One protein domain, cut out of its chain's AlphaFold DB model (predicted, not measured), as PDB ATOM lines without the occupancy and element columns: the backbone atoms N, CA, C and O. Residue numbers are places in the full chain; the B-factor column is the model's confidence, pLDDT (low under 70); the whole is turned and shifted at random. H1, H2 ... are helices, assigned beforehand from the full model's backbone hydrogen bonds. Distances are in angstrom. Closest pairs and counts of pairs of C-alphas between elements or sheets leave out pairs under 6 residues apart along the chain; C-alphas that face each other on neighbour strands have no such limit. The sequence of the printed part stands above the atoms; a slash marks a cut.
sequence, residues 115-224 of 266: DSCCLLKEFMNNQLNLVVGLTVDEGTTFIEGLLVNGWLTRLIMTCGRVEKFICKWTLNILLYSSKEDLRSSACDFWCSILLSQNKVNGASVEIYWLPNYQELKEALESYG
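This is residues 115 to 224 of the 266 residues of the protein "Uncharacterized protein At2g28130" of Arabidopsis thaliana (UniProt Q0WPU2). A small cluster of helices gathers round the longest one, H6: H4 lies side by side with its later part, the end of H3 packs on its earlier part, and H5 meets that earlier part and spreads away from it as a V. The short helices H1 and H2 lie towards one end of the longest axis and H7 towards the other, while residues 198 to 212 make a long loop from H6 to H7. The printed part has 110 residues with seven named helices, H1 to H7 along the chain, and no named strand; its class is all helix. It is compact, with a radius of gyration of the C-alphas of 14.7 A and spans of 45 by 37 by 23 A.

H1, residues 118 to 124, touches no helix and meets H2, residues 129 to 132, only through their link. H3, residues 136 to 148, and H4, residues 151 to 159, only just touch, with 3 pairs of C-alphas within 8 A, and only at the corner; they are about perpendicular at 84 degrees, with Leu 146 and Leu 152 the closest C-alphas at 5.0 A. H1 and H4 are near each other, with 6 pairs within 10 A. The hub is H6, residues 180 to 197, touching three helices. H3 touches it with residues 144 to 148 alone, at a steep tilt of 65 degrees, the closest C-alphas being those of Val 148 and Ser 185, 5.3 A apart. H4 and H6 touch at a shallow tilt of 19 degrees, the same way, closest at Thr 153 and Phe 189 with C-alphas 5.7 A apart. H5, residues 164 to 176, touches H6 with residues 170 to 175 alone, at a steep tilt of 47 degrees, opposite ways; the C-alphas of Leu 174 and Arg 183 come closest, at 4.4 A. H7, residues 213 to 222, is close to H5 but not clearly touching, with the C-alphas of Leu 175 and Ala 219 closest at 6.9 A. Residues 161 to 162 pair with residues 206 to 207, parallel. Every O i to N i+4 pair is within hydrogen-bond range in H1, H4, H5 and H7, against 7 of 9 in H3 and 13 of 14 in H6; H2 is too short for such a pair.

H1 begins at C-alpha 118 (109.638, 50.827, 100.318). H3 measures 19.0 A, H5 17.8 A and H6 26.2 A, from C-alpha 180 (94.678, 50.908, 123.699). H7, 14.2 A, ends at C-alpha 222 (110.186, 48.643, 131.725).

The C-alphas farthest apart, Gln 127 and Gly 224, are 46.4 A apart. The printed part has no cut; the link from H6 to H7 is long, the others tight. The mean pLDDT of the printed part is 80.1, with residues 115 to 116, 123 to 139 and 198 to 203 under 70.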
ATOM      1  N   ASP A 115     110.000  57.649 104.968       61.59
ATOM      2  CA  ASP A 115     110.904  57.600 103.832       61.59
ATOM      3  C   ASP A 115     111.734  56.309 103.757       61.59
ATOM      4  O   ASP A 115     112.277  55.970 102.701       61.59
ATOM      5  N   SER A 116     111.790  55.533 104.834       66.88
ATOM      6  CA  SER A 116     112.516  54.265 104.869       66.88
ATOM      7  C   SER A 116     111.678  53.042 104.463       66.88
ATOM      8  O   SER A 116     112.246  51.964 104.288       66.88
ATOM      9  N   CYS A 117     110.355  53.181 104.284       73.62
ATOM     10  CA  CYS A 117     109.464  52.062 103.952       73.62
ATOM     11  C   CYS A 117     109.178  51.977 102.445       73.62
ATOM     12  O   CYS A 117     108.407  52.769 101.895       73.62
ATOM     13  N   CYS A 118     109.768  50.993 101.766       76.88
ATOM     14  CA  CYS A 118     109.638  50.827 100.318       76.88
ATOM     15  C   CYS A 118     108.222  50.394  99.918       76.88
ATOM     16  O   CYS A 118     107.682  50.913  98.949       76.88
ATOM     17  N   LEU A 119     107.586  49.512 100.690       76.88
ATOM     18  CA  LEU A 119     106.231  49.012 100.449       76.88
ATOM     19  C   LEU A 119     105.198  50.139 100.497       76.88
ATOM     20  O   LEU A 119     104.325  50.222  99.633       76.88
ATOM     21  N   LEU A 120     105.318  51.041 101.474       75.25
ATOM     22  CA  LEU A 120     104.455  52.216 101.538       75.25
ATOM     23  C   LEU A 120     104.774  53.191 100.407       75.25
ATOM     24  O   LEU A 120     103.844  53.708  99.803       75.25
ATOM     25  N   LYS A 121     106.046  53.387 100.042       76.50
ATOM     26  CA  LYS A 121     106.411  54.201  98.870       76.50
ATOM     27  C   LYS A 121     105.828  53.659  97.569       76.50
ATOM     28  O   LYS A 121     105.248  54.425  96.810       76.50
ATOM     29  N   GLU A 122     105.942  52.361  97.312       75.88
ATOM     30  CA  GLU A 122     105.359  51.701  96.137       75.88
ATOM     31  C   GLU A 122     103.836  51.864  96.100       75.88
ATOM     32  O   GLU A 122     103.272  52.189  95.055       75.88
ATOM     33  N   PHE A 123     103.171  51.696  97.244       69.44
ATOM     34  CA  PHE A 123     101.728  51.890  97.361       69.44
ATOM     35  C   PHE A 123     101.316  53.352  97.122       69.44
ATOM     36  O   PHE A 123     100.373  53.626  96.383       69.44
ATOM     37  N   MET A 124     102.049  54.297  97.706       67.19
ATOM     38  CA  MET A 124     101.752  55.730  97.670       67.19
ATOM     39  C   MET A 124     102.073  56.375  96.318       67.19
ATOM     40  O   MET A 124     101.335  57.247  95.852       67.19
ATOM     41  N   ASN A 125     103.123  55.903  95.638       65.31
ATOM     42  CA  ASN A 125     103.502  56.345  94.294       65.31
ATOM     43  C   ASN A 125     102.445  55.997  93.228       65.31
ATOM     44  O   ASN A 125     102.444  56.588  92.147       65.31
ATOM     45  N   ASN A 126     101.510  55.093  93.530       59.25
ATOM     46  CA  ASN A 126     100.417  54.719  92.643       59.25
ATOM     47  C   ASN A 126      99.171  55.568  92.915       59.25
ATOM     48  O   ASN A 126      98.330  55.153  93.698       59.25
ATOM     49  N   GLN A 127      99.016  56.723  92.251       55.97
ATOM     50  CA  GLN A 127      97.798  57.577  92.218       55.97
ATOM     51  C   GLN A 127      97.260  58.097  93.576       55.97
ATOM     52  O   GLN A 127      96.546  59.093  93.607       55.97
ATOM     53  N   LEU A 128      97.613  57.484  94.704       60.56
ATOM     54  CA  LEU A 128      97.059  57.722  96.031       60.56
ATOM     55  C   LEU A 128      97.685  58.961  96.670       60.56
ATOM     56  O   LEU A 128      96.979  59.741  97.302       60.56
ATOM     57  N   ASN A 129      98.965  59.229  96.387       58.00
ATOM     58  CA  ASN A 129      99.606  60.505  96.715       58.00
ATOM     59  C   ASN A 129      98.859  61.722  96.138       58.00
ATOM     60  O   ASN A 129      98.834  62.769  96.778       58.00
ATOM     61  N   LEU A 130      98.208  61.589  94.973       58.00
ATOM     62  CA  LEU A 130      97.414  62.672  94.370       58.00
ATOM     63  C   LEU A 130      96.070  62.892  95.083       58.00
ATOM     64  O   LEU A 130      95.508  63.979  94.988       58.00
ATOM     65  N   VAL A 131      95.556  61.872  95.776       59.12
ATOM     66  CA  VAL A 131      94.259  61.905  96.470       59.12
ATOM     67  C   VAL A 131      94.414  62.270  97.946       59.12
ATOM     68  O   VAL A 131      93.544  62.940  98.494       59.12
ATOM     69  N   VAL A 132      95.499  61.834  98.595       63.09
ATOM     70  CA  VAL A 132      95.649  61.924 100.058       63.09
ATOM     71  C   VAL A 132      96.587  63.058 100.490       63.09
ATOM     72  O   VAL A 132      96.471  63.512 101.619       63.09
ATOM     73  N   GLY A 133      97.449  63.582  99.605       57.44
ATOM     74  CA  GLY A 133      98.201  64.822  99.857       57.44
ATOM     75  C   GLY A 133      98.997  64.835 101.169       57.44
ATOM     76  O   GLY A 133      98.981  65.841 101.867       57.44
ATOM     77  N   LEU A 134      99.647  63.719 101.519       61.28
ATOM     78  CA  LEU A 134     100.239  63.515 102.845       61.28
ATOM     79  C   LEU A 134     101.550  64.287 103.037       61.28
ATOM     80  O   LEU A 134     102.508  64.107 102.284       61.28
ATOM     81  N   THR A 135     101.610  65.093 104.095       57.31
ATOM     82  CA  THR A 135     102.857  65.617 104.674       57.31
ATOM     83  C   THR A 135     103.497  64.592 105.628       57.31
ATOM     84  O   THR A 135     102.853  63.634 106.054       57.31
ATOM     85  N   VAL A 136     104.785  64.751 105.968       55.69
ATOM     86  CA  VAL A 136     105.533  63.788 106.814       55.69
ATOM     87  C   VAL A 136     104.898  63.617 108.204       55.69
ATOM     88  O   VAL A 136     104.788  62.490 108.687       55.69
ATOM     89  N   ASP A 137     104.410  64.705 108.809       55.56
ATOM     90  CA  ASP A 137     103.730  64.668 110.112       55.56
ATOM     91  C   ASP A 137     102.378  63.929 110.037       55.56
ATOM     92  O   ASP A 137     102.047  63.134 110.920       55.56
ATOM     93  N   GLU A 138     101.637  64.093 108.937       63.72
ATOM     94  CA  GLU A 138     100.385  63.368 108.664       63.72
ATOM     95  C   GLU A 138     100.625  61.888 108.324       63.72
ATOM     96  O   GLU A 138      99.765  61.036 108.563       63.72
ATOM     97  N   GLY A 139     101.814  61.548 107.821       68.50
ATOM     98  CA  GLY A 139     102.205  60.185 107.471       68.50
ATOM     99  C   GLY A 139     102.150  59.212 108.653       68.50
ATOM    100  O   GLY A 139     101.747  58.059 108.494       68.50
ATOM    101  N   THR A 140     102.482  59.683 109.858       74.62
ATOM    102  CA  THR A 140     102.408  58.873 111.086       74.62
ATOM    103  C   THR A 140     100.963  58.523 111.438       74.62
ATOM    104  O   THR A 140     100.620  57.349 111.591       74.62
ATOM    105  N   THR A 141     100.085  59.529 111.446       81.62
ATOM    106  CA  THR A 141      98.646  59.361 111.674       81.62
ATOM    107  C   THR A 141      97.980  58.524 110.586       81.62
ATOM    108  O   THR A 141      97.041  57.778 110.862       81.62
ATOM    109  N   PHE A 142      98.495  58.585 109.358       82.44
ATOM    110  CA  PHE A 142      98.017  57.772 108.253       82.44
ATOM    111  C   PHE A 142      98.317  56.286 108.461       82.44
ATOM    112  O   PHE A 142      97.398  55.473 108.356       82.44
ATOM    113  N   ILE A 143      99.557  55.905 108.805       85.00
ATOM    114  CA  ILE A 143      99.859  54.489 109.081       85.00
ATOM    115  C   ILE A 143      99.120  54.012 110.335       85.00
ATOM    116  O   ILE A 143      98.601  52.896 110.330       85.00
ATOM    117  N   GLU A 144      99.008  54.841 111.381       89.31
ATOM    118  CA  GLU A 144      98.152  54.538 112.537       89.31
ATOM    119  C   GLU A 144      96.722  54.209 112.082       89.31
ATOM    120  O   GLU A 144      96.182  53.162 112.438       89.31
ATOM    121  N   GLY A 145      96.139  55.041 111.214       89.00
ATOM    122  CA  GLY A 145      94.827  54.797 110.621       89.00
ATOM    123  C   GLY A 145      94.761  53.506 109.799       89.00
ATOM    124  O   GLY A 145      93.781  52.766 109.898       89.00
ATOM    125  N   LEU A 146      95.793  53.186 109.013       90.31
ATOM    126  CA  LEU A 146      95.859  51.929 108.259       90.31
ATOM    127  C   LEU A 146      95.928  50.705 109.176       90.31
ATOM    128  O   LEU A 146      95.328  49.676 108.856       90.31
ATOM    129  N   LEU A 147      96.654  50.805 110.292       92.62
ATOM    130  CA  LEU A 147      96.761  49.747 111.288       92.62
ATOM    131  C   LEU A 147      95.414  49.521 111.983       92.62
ATOM    132  O   LEU A 147      94.925  48.395 111.976       92.62
ATOM    133  N   VAL A 148      94.791  50.585 112.504       93.19
ATOM    134  CA  VAL A 148      93.511  50.508 113.237       93.19
ATOM    135  C   VAL A 148      92.388  49.962 112.365       93.19
ATOM    136  O   VAL A 148      91.601  49.127 112.796       93.19
ATOM    137  N   ASN A 149      92.331  50.376 111.101       91.94
ATOM    138  CA  ASN A 149      91.307  49.891 110.178       91.94
ATOM    139  C   ASN A 149      91.650  48.517 109.557       91.94
ATOM    140  O   ASN A 149      90.923  48.031 108.690       91.94
ATOM    141  N   GLY A 150      92.778  47.900 109.935       90.75
ATOM    142  CA  GLY A 150      93.231  46.595 109.437       90.75
ATOM    143  C   GLY A 150      93.703  46.577 107.976       90.75
ATOM    144  O   GLY A 150      94.037  45.515 107.442       90.75
ATOM    145  N   TRP A 151      93.751  47.731 107.307       91.25
ATOM    146  CA  TRP A 151      94.236  47.853 105.931       91.25
ATOM    147  C   TRP A 151      95.724  47.545 105.820       91.25
ATOM    148  O   TRP A 151      96.129  46.910 104.851       91.25
ATOM    149  N   LEU A 152      96.521  47.916 106.827       91.00
ATOM    150  CA  LEU A 152      97.948  47.598 106.857       91.00
ATOM    151  C   LEU A 152      98.177  46.080 106.848       91.00
ATOM    152  O   LEU A 152      98.975  45.581 106.057       91.00
ATOM    153  N   THR A 153      97.422  45.340 107.665       91.19
ATOM    154  CA  THR A 153      97.457  43.872 107.685       91.19
ATOM    155  C   THR A 153      97.085  43.307 106.318       91.19
ATOM    156  O   THR A 153      97.816  42.489 105.771       91.19
ATOM    157  N   ARG A 154      95.983  43.770 105.713       90.12
ATOM    158  CA  ARG A 154      95.539  43.302 104.385       90.12
ATOM    159  C   ARG A 154      96.567  43.578 103.291       90.12
ATOM    160  O   ARG A 154      96.804  42.706 102.454       90.12
ATOM    161  N   LEU A 155      97.172  44.763 103.306       88.31
ATOM    162  CA  LEU A 155      98.208  45.160 102.358       88.31
ATOM    163  C   LEU A 155      99.396  44.201 102.444       88.31
ATOM    164  O   LEU A 155      99.796  43.621 101.443       88.31
ATOM    165  N   ILE A 156      99.884  43.949 103.655       89.50
ATOM    166  CA  ILE A 156     100.992  43.028 103.907       89.50
ATOM    167  C   ILE A 156     100.667  41.595 103.494       89.50
ATOM    168  O   ILE A 156     101.483  40.950 102.840       89.50
ATOM    169  N   MET A 157      99.471  41.106 103.825       87.00
ATOM    170  CA  MET A 157      99.028  39.772 103.419       87.00
ATOM    171  C   MET A 157      98.948  39.641 101.892       87.00
ATOM    172  O   MET A 157      99.188  38.561 101.361       87.00
ATOM    173  N   THR A 158      98.638  40.731 101.185       85.88
ATOM    174  CA  THR A 158      98.585  40.765  99.715       85.88
ATOM    175  C   THR A 158      99.982  40.841  99.100       85.88
ATOM    176  O   THR A 158     100.260  40.158  98.119       85.88
ATOM    177  N   CYS A 159     100.874  41.649  99.676       84.06
ATOM    178  CA  CYS A 159     102.256  41.786  99.220       84.06
ATOM    179  C   CYS A 159     103.135  40.583  99.597       84.06
ATOM    180  O   CYS A 159     104.205  40.415  99.020       84.06
ATOM    181  N   GLY A 160     102.720  39.775 100.578       85.50
ATOM    182  CA  GLY A 160     103.460  38.604 101.052       85.50
ATOM    183  C   GLY A 160     104.754  38.937 101.800       85.50
ATOM    184  O   GLY A 160     105.564  38.044 102.023       85.50
ATOM    185  N   ARG A 161     104.969  40.199 102.193       87.88
ATOM    186  CA  ARG A 161     106.194  40.665 102.859       87.88
ATOM    187  C   ARG A 161     105.910  41.742 103.902       87.88
ATOM    188  O   ARG A 161     105.096  42.632 103.662       87.88
ATOM    189  N   VAL A 162     106.615  41.686 105.031       88.88
ATOM    190  CA  VAL A 162     106.621  42.718 106.080       88.88
ATOM    191  C   VAL A 162     108.026  43.278 106.207       88.88
ATOM    192  O   VAL A 162     108.941  42.597 106.673       88.88
ATOM    193  N   GLU A 163     108.198  44.538 105.829       88.69
ATOM    194  CA  GLU A 163     109.487  45.208 105.943       88.69
ATOM    195  C   GLU A 163     109.902  45.422 107.397       88.69
ATOM    196  O   GLU A 163     109.080  45.665 108.284       88.69
ATOM    197  N   LYS A 164     111.220  45.430 107.622       87.69
ATOM    198  CA  LYS A 164     111.835  45.641 108.938       87.69
ATOM    199  C   LYS A 164     111.308  46.888 109.648       87.69
ATOM    200  O   LYS A 164     111.128  46.861 110.862       87.69
ATOM    201  N   PHE A 165     111.076  47.966 108.900       85.56
ATOM    202  CA  PHE A 165     110.518  49.203 109.434       85.56
ATOM    203  C   PHE A 165     109.130  48.986 110.045       85.56
ATOM    204  O   PHE A 165     108.923  49.317 111.211       85.56
ATOM    205  N   ILE A 166     108.213  48.358 109.298       88.50
ATOM    206  CA  ILE A 166     106.856  48.072 109.771       88.50
ATOM    207  C   ILE A 166     106.893  47.135 110.973       88.50
ATOM    208  O   ILE A 166     106.204  47.411 111.948       88.50
ATOM    209  N   CYS A 167     107.732  46.091 110.961       88.94
ATOM    210  CA  CYS A 167     107.870  45.207 112.120       88.94
ATOM    211  C   CYS A 167     108.295  45.974 113.381       88.94
ATOM    212  O   CYS A 167     107.706  45.810 114.445       88.94
ATOM    213  N   LYS A 168     109.328  46.820 113.279       87.38
ATOM    214  CA  LYS A 168     109.816  47.601 114.423       87.38
ATOM    215  C   LYS A 168     108.769  48.585 114.924       87.38
ATOM    216  O   LYS A 168     108.571  48.698 116.130       87.38
ATOM    217  N   TRP A 169     108.101  49.271 114.003       88.75
ATOM    218  CA  TRP A 169     107.068  50.238 114.335       88.75
ATOM    219  C   TRP A 169     105.859  49.573 115.003       88.75
ATOM    220  O   TRP A 169     105.489  49.972 116.103       88.75
ATOM    221  N   THR A 170     105.282  48.514 114.424       90.81
ATOM    222  CA  THR A 170     104.116  47.840 115.023       90.81
ATOM    223  C   THR A 170     104.453  47.171 116.349       90.81
ATOM    224  O   THR A 170     103.631  47.187 117.262       90.81
ATOM    225  N   LEU A 171     105.661  46.619 116.503       88.38
ATOM    226  CA  LEU A 171     106.115  46.100 117.791       88.38
ATOM    227  C   LEU A 171     106.256  47.222 118.830       88.38
ATOM    228  O   LEU A 171     105.832  47.050 119.968       88.38
ATOM    229  N   ASN A 172     106.802  48.379 118.449       87.06
ATOM    230  CA  ASN A 172     106.886  49.533 119.341       87.06
ATOM    231  C   ASN A 172     105.494  50.012 119.777       87.06
ATOM    232  O   ASN A 172     105.278  50.238 120.964       87.06
ATOM    233  N   ILE A 173     104.530  50.077 118.853       88.81
ATOM    234  CA  ILE A 173     103.135  50.405 119.166       88.81
ATOM    235  C   ILE A 173     102.536  49.386 120.141       88.81
ATOM    236  O   ILE A 173     101.946  49.777 121.147       88.81
ATOM    237  N   LEU A 174     102.711  48.089 119.881       89.44
ATOM    238  CA  LEU A 174     102.223  47.022 120.757       89.44
ATOM    239  C   LEU A 174     102.775  47.160 122.183       89.44
ATOM    240  O   LEU A 174     102.025  47.026 123.157       89.44
ATOM    241  N   LEU A 175     104.083  47.414 122.275       84.00
ATOM    242  CA  LEU A 175     104.816  47.451 123.527       84.00
ATOM    243  C   LEU A 175     104.618  48.756 124.279       84.00
ATOM    244  O   LEU A 175     104.485  48.676 125.482       84.00
ATOM    245  N   TYR A 176     104.574  49.925 123.640       83.75
ATOM    246  CA  TYR A 176     104.755  51.216 124.326       83.75
ATOM    247  C   TYR A 176     103.684  52.272 124.043       83.75
ATOM    248  O   TYR A 176     103.705  53.331 124.669       83.75
ATOM    249  N   SER A 177     102.750  52.026 123.121       85.19
ATOM    250  CA  SER A 177     101.675  52.991 122.864       85.19
ATOM    251  C   SER A 177     100.817  53.194 124.114       85.19
ATOM    252  O   SER A 177     100.486  52.241 124.813       85.19
ATOM    253  N   SER A 178     100.409  54.434 124.372       83.00
ATOM    254  CA  SER A 178      99.436  54.769 125.419       83.00
ATOM    255  C   SER A 178      97.982  54.604 124.962       83.00
ATOM    256  O   SER A 178      97.075  54.609 125.793       83.00
ATOM    257  N   LYS A 179      97.737  54.456 123.650       86.94
ATOM    258  CA  LYS A 179      96.397  54.275 123.074       86.94
ATOM    259  C   LYS A 179      96.076  52.785 122.965       86.94
ATOM    260  O   LYS A 179      96.741  52.070 122.211       86.94
ATOM    261  N   GLU A 180      95.042  52.330 123.668       87.75
ATOM    262  CA  GLU A 180      94.678  50.908 123.699       87.75
ATOM    263  C   GLU A 180      94.249  50.383 122.325       87.75
ATOM    264  O   GLU A 180      94.696  49.310 121.930       87.75
ATOM    265  N   ASP A 181      93.500  51.167 121.547       89.06
ATOM    266  CA  ASP A 181      93.066  50.778 120.197       89.06
ATOM    267  C   ASP A 181      94.252  50.475 119.274       89.06
ATOM    268  O   ASP A 181      94.245  49.490 118.534       89.06
ATOM    269  N   LEU A 182      95.317  51.282 119.355       89.19
ATOM    270  CA  LEU A 182      96.540  51.053 118.585       89.19
ATOM    271  C   LEU A 182      97.276  49.796 119.043       89.19
ATOM    272  O   LEU A 182      97.750  49.033 118.204       89.19
ATOM    273  N   ARG A 183      97.369  49.563 120.358       90.31
ATOM    274  CA  ARG A 183      98.015  48.357 120.901       90.31
ATOM    275  C   ARG A 183      97.261  47.098 120.484       90.31
ATOM    276  O   ARG A 183      97.895  46.139 120.057       90.31
ATOM    277  N   SER A 184      95.933  47.115 120.582       90.81
ATOM    278  CA  SER A 184      95.062  46.009 120.174       90.81
ATOM    279  C   SER A 184      95.174  45.747 118.675       90.81
ATOM    280  O   SER A 184      95.398  44.617 118.262       90.81
ATOM    281  N   SER A 185      95.175  46.799 117.855       93.25
ATOM    282  CA  SER A 185      95.352  46.660 116.404       93.25
ATOM    283  C   SER A 185      96.746  46.131 116.031       93.25
ATOM    284  O   SER A 185      96.882  45.311 115.125       93.25
ATOM    285  N   ALA A 186      97.797  46.552 116.744       92.50
ATOM    286  CA  ALA A 186      99.146  46.005 116.583       92.50
ATOM    287  C   ALA A 186      99.230  44.532 117.016       92.50
ATOM    288  O   ALA A 186      99.915  43.735 116.374       92.50
ATOM    289  N   CYS A 187      98.518  44.159 118.080       92.12
ATOM    290  CA  CYS A 187      98.366  42.776 118.520       92.12
ATOM    291  C   CYS A 187      97.706  41.941 117.410       92.12
ATOM    292  O   CYS A 187      98.304  40.982 116.924       92.12
ATOM    293  N   ASP A 188      96.546  42.362 116.916       92.06
ATOM    294  CA  ASP A 188      95.818  41.665 115.851       92.06
ATOM    295  C   ASP A 188      96.635  41.534 114.562       92.06
ATOM    296  O   ASP A 188      96.607  40.492 113.900       92.06
ATOM    297  N   PHE A 189      97.408  42.567 114.221       93.12
ATOM    298  CA  PHE A 189      98.365  42.548 113.118       93.12
ATOM    299  C   PHE A 189      99.388  41.410 113.269       93.12
ATOM    300  O   PHE A 189      99.525  40.575 112.369       93.12
ATOM    301  N   TRP A 190     100.066  41.332 114.417       91.62
ATOM    302  CA  TRP A 190     101.065  40.296 114.691       91.62
ATOM    303  C   TRP A 190     100.444  38.901 114.774       91.62
ATOM    304  O   TRP A 190     100.987  37.965 114.187       91.62
ATOM    305  N   CYS A 191      99.284  38.755 115.420       89.44
ATOM    306  CA  CYS A 191      98.534  37.500 115.436       89.44
ATOM    307  C   CYS A 191      98.200  37.042 114.017       89.44
ATOM    308  O   CYS A 191      98.461  35.895 113.669       89.44
ATOM    309  N   SER A 192      97.677  37.934 113.176       89.06
ATOM    310  CA  SER A 192      97.294  37.605 111.800       89.06
ATOM    311  C   SER A 192      98.482  37.096 110.988       89.06
ATOM    312  O   SER A 192      98.380  36.067 110.320       89.06
ATOM    313  N   ILE A 193      99.623  37.782 111.080       87.75
ATOM    314  CA  ILE A 193     100.829  37.429 110.329       87.75
ATOM    315  C   ILE A 193     101.430  36.123 110.850       87.75
ATOM    316  O   ILE A 193     101.688  35.219 110.058       87.75
ATOM    317  N   LEU A 194     101.617  35.974 112.163       85.75
ATOM    318  CA  LEU A 194     102.236  34.777 112.741       85.75
ATOM    319  C   LEU A 194     101.347  33.537 112.567       85.75
ATOM    320  O   LEU A 194     101.840  32.469 112.215       85.75
ATOM    321  N   LEU A 195     100.028  33.673 112.732       83.50
ATOM    322  CA  LEU A 195      99.088  32.572 112.500       83.50
ATOM    323  C   LEU A 195      98.985  32.190 111.022       83.50
ATOM    324  O   LEU A 195      98.689  31.036 110.712       83.50
ATOM    325  N   SER A 196      99.230  33.128 110.101       79.31
ATOM    326  CA  SER A 196      99.229  32.823 108.665       79.31
ATOM    327  C   SER A 196     100.338  31.848 108.265       79.31
ATOM    328  O   SER A 196     100.129  31.050 107.353       79.31
ATOM    329  N   GLN A 197     101.460  31.837 108.996       71.00
ATOM    330  CA  GLN A 197     102.586  30.930 108.753       71.00
ATOM    331  C   GLN A 197     102.280  29.473 109.117       71.00
ATOM    332  O   GLN A 197     102.845  28.562 108.525       71.00
ATOM    333  N   ASN A 198     101.360  29.240 110.057       65.88
ATOM    334  CA  ASN A 198     101.029  27.899 110.550       65.88
ATOM    335  C   ASN A 198      99.986  27.166 109.687       65.88
ATOM    336  O   ASN A 198      99.611  26.032 109.992       65.88
ATOM    337  N   LYS A 199      99.462  27.795 108.627       67.94
ATOM    338  CA  LYS A 199      98.475  27.162 107.743       67.94
ATOM    339  C   LYS A 199      99.187  26.285 106.713       67.94
ATOM    340  O   LYS A 199      99.967  26.789 105.917       67.94
ATOM    341  N   VAL A 200      98.822  25.000 106.668       52.69
ATOM    342  CA  VAL A 200      99.411  23.939 105.816       52.69
ATOM    343  C   VAL A 200      99.433  24.276 104.308       52.69
ATOM    344  O   VAL A 200     100.224  23.698 103.578       52.69
ATOM    345  N   ASN A 201      98.637  25.253 103.848       57.66
ATOM    346  CA  ASN A 201      98.617  25.774 102.468       57.66
ATOM    347  C   ASN A 201      98.567  27.320 102.407       57.66
ATOM    348  O   ASN A 201      98.082  27.895 101.432       57.66
ATOM    349  N   GLY A 202      98.958  28.016 103.479       58.81
ATOM    350  CA  GLY A 202      98.941  29.480 103.522       58.81
ATOM    351  C   GLY A 202     100.110  30.079 102.742       58.81
ATOM    352  O   GLY A 202     101.227  29.580 102.833       58.81
ATOM    353  N   ALA A 203      99.874  31.167 102.001       62.03
ATOM    354  CA  ALA A 203     100.963  31.989 101.484       62.03
ATOM    355  C   ALA A 203     101.750  32.542 102.681       62.03
ATOM    356  O   ALA A 203     101.221  33.344 103.454       62.03
ATOM    357  N   SER A 204     102.979  32.061 102.878       73.44
ATOM    358  CA  SER A 204     103.817  32.505 103.985       73.44
ATOM    359  C   SER A 204     104.237  33.948 103.750       73.44
ATOM    360  O   SER A 204     104.819  34.268 102.715       73.44
ATOM    361  N   VAL A 205     103.956  34.807 104.723       82.50
ATOM    362  CA  VAL A 205     104.414  36.193 104.704       82.50
ATOM    363  C   VAL A 205     105.879  36.234 105.129       82.50
ATOM    364  O   VAL A 205     106.222  35.784 106.224       82.50
ATOM    365  N   GLU A 206     106.741  36.786 104.281       86.94
ATOM    366  CA  GLU A 206     108.155  36.993 104.580       86.94
ATOM    367  C   GLU A 206     108.310  38.102 105.633       86.94
ATOM    368  O   GLU A 206     107.965  39.261 105.390       86.94
ATOM    369  N   ILE A 207     108.826  37.760 106.818       88.75
ATOM    370  CA  ILE A 207     109.086  38.721 107.896       88.75
ATOM    371  C   ILE A 207     110.569  39.097 107.890       88.75
ATOM    372  O   ILE A 207     111.424  38.275 108.206       88.75
ATOM    373  N   TYR A 208     110.878  40.363 107.603       86.50
ATOM    374  CA  TYR A 208     112.264  40.838 107.477       86.50
ATOM    375  C   TYR A 208     112.946  41.099 108.826       86.50
ATOM    376  O   TYR A 208     114.163  41.290 108.889       86.50
ATOM    377  N   TRP A 209     112.176  41.176 109.912       89.19
ATOM    378  CA  TRP A 209     112.711  41.412 111.249       89.19
ATOM    379  C   TRP A 209     111.777  40.906 112.349       89.19
ATOM    380  O   TRP A 209     110.569  41.144 112.306       89.19
ATOM    381  N   LEU A 210     112.373  40.274 113.358       86.25
ATOM    382  CA  LEU A 210     111.749  39.877 114.617       86.25
ATOM    383  C   LEU A 210     112.601  40.410 115.776       86.25
ATOM    384  O   LEU A 210     113.825  40.506 115.620       86.25
ATOM    385  N   PRO A 211     111.986  40.740 116.923       82.56
ATOM    386  CA  PRO A 211     112.736  41.169 118.089       82.56
ATOM    387  C   PRO A 211     113.561  40.023 118.663       82.56
ATOM    388  O   PRO A 211     113.144  38.860 118.659       82.56
ATOM    389  N   ASN A 212     114.731  40.360 119.193       83.75
ATOM    390  CA  ASN A 212     115.515  39.407 119.962       83.75
ATOM    391  C   ASN A 212     114.987  39.304 121.409       83.75
ATOM    392  O   ASN A 212     114.186  40.115 121.872       83.75
ATOM    393  N   TYR A 213     115.448  38.281 122.134       81.44
ATOM    394  CA  TYR A 213     115.058  38.066 123.529       81.44
ATOM    395  C   TYR A 213     115.350  39.280 124.421       81.44
ATOM    396  O   TYR A 213     114.524  39.636 125.255       81.44
ATOM    397  N   GLN A 214     116.505  39.918 124.232       82.44
ATOM    398  CA  GLN A 214     116.947  41.039 125.053       82.44
ATOM    399  C   GLN A 214     116.037  42.264 124.872       82.44
ATOM    400  O   GLN A 214     115.632  42.866 125.859       82.44
ATOM    401  N   GLU A 215     115.635  42.574 123.637       82.06
ATOM    402  CA  GLU A 215     114.706  43.665 123.312       82.06
ATOM    403  C   GLU A 215     113.323  43.442 123.947       82.06
ATOM    404  O   GLU A 215     112.719  44.377 124.471       82.06
ATOM    405  N   LEU A 216     112.821  42.201 123.940       82.75
ATOM    406  CA  LEU A 216     111.559  41.856 124.606       82.75
ATOM    407  C   LEU A 216     111.689  41.910 126.129       82.75
ATOM    408  O   LEU A 216     110.800  42.423 126.805       82.75
ATOM    409  N   LYS A 217     112.793  41.391 126.670       83.06
ATOM    410  CA  LYS A 217     113.074  41.388 128.104       83.06
ATOM    411  C   LYS A 217     113.125  42.811 128.654       83.06
ATOM    412  O   LYS A 217     112.439  43.098 129.625       83.06
ATOM    413  N   GLU A 218     113.872  43.702 128.010       83.00
ATOM    414  CA  GLU A 218     113.977  45.107 128.416       83.00
ATOM    415  C   GLU A 218     112.622  45.821 128.366       83.00
ATOM    416  O   GLU A 218     112.286  46.584 129.275       83.00
ATOM    417  N   ALA A 219     111.807  45.535 127.345       82.50
ATOM    418  CA  ALA A 219     110.453  46.070 127.257       82.50
ATOM    419  C   ALA A 219     109.588  45.614 128.438       82.50
ATOM    420  O   ALA A 219     108.919  46.430 129.067       82.50
ATOM    421  N   LEU A 220     109.626  44.327 128.780       81.69
ATOM    422  CA  LEU A 220     108.884  43.774 129.913       81.69
ATOM    423  C   LEU A 220     109.379  44.345 131.246       81.69
ATOM    424  O   LEU A 220     108.573  44.793 132.060       81.69
ATOM    425  N   GLU A 221     110.690  44.430 131.442       82.75
ATOM    426  CA  GLU A 221     111.280  45.050 132.631       82.75
ATOM    427  C   GLU A 221     110.886  46.527 132.770       82.75
ATOM    428  O   GLU A 221     110.711  47.004 133.889       82.75
ATOM    429  N   SER A 222     110.679  47.258 131.666       80.00
ATOM    430  CA  SER A 222     110.186  48.643 131.725       80.00
ATOM    431  C   SER A 222     108.775  48.747 132.317       80.00
ATOM    432  O   SER A 222     108.485  49.686 133.056       80.00
ATOM    433  N   TYR A 223     107.938  47.729 132.103       76.44
ATOM    434  CA  TYR A 223     106.622  47.589 132.734       76.44
ATOM    435  C   TYR A 223     106.677  47.028 134.157       76.44
ATOM    436  O   TYR A 223     105.636  46.770 134.763       76.44
ATOM    437  N   GLY A 224     107.880  46.847 134.698       74.25
ATOM    438  CA  GLY A 224     108.113  46.293 136.018       74.25
ATOM    439  C   GLY A 224     108.182  44.769 136.035       74.25
ATOM    440  O   GLY A 224     108.450  44.224 137.091       74.25
TER     441      GLY A 224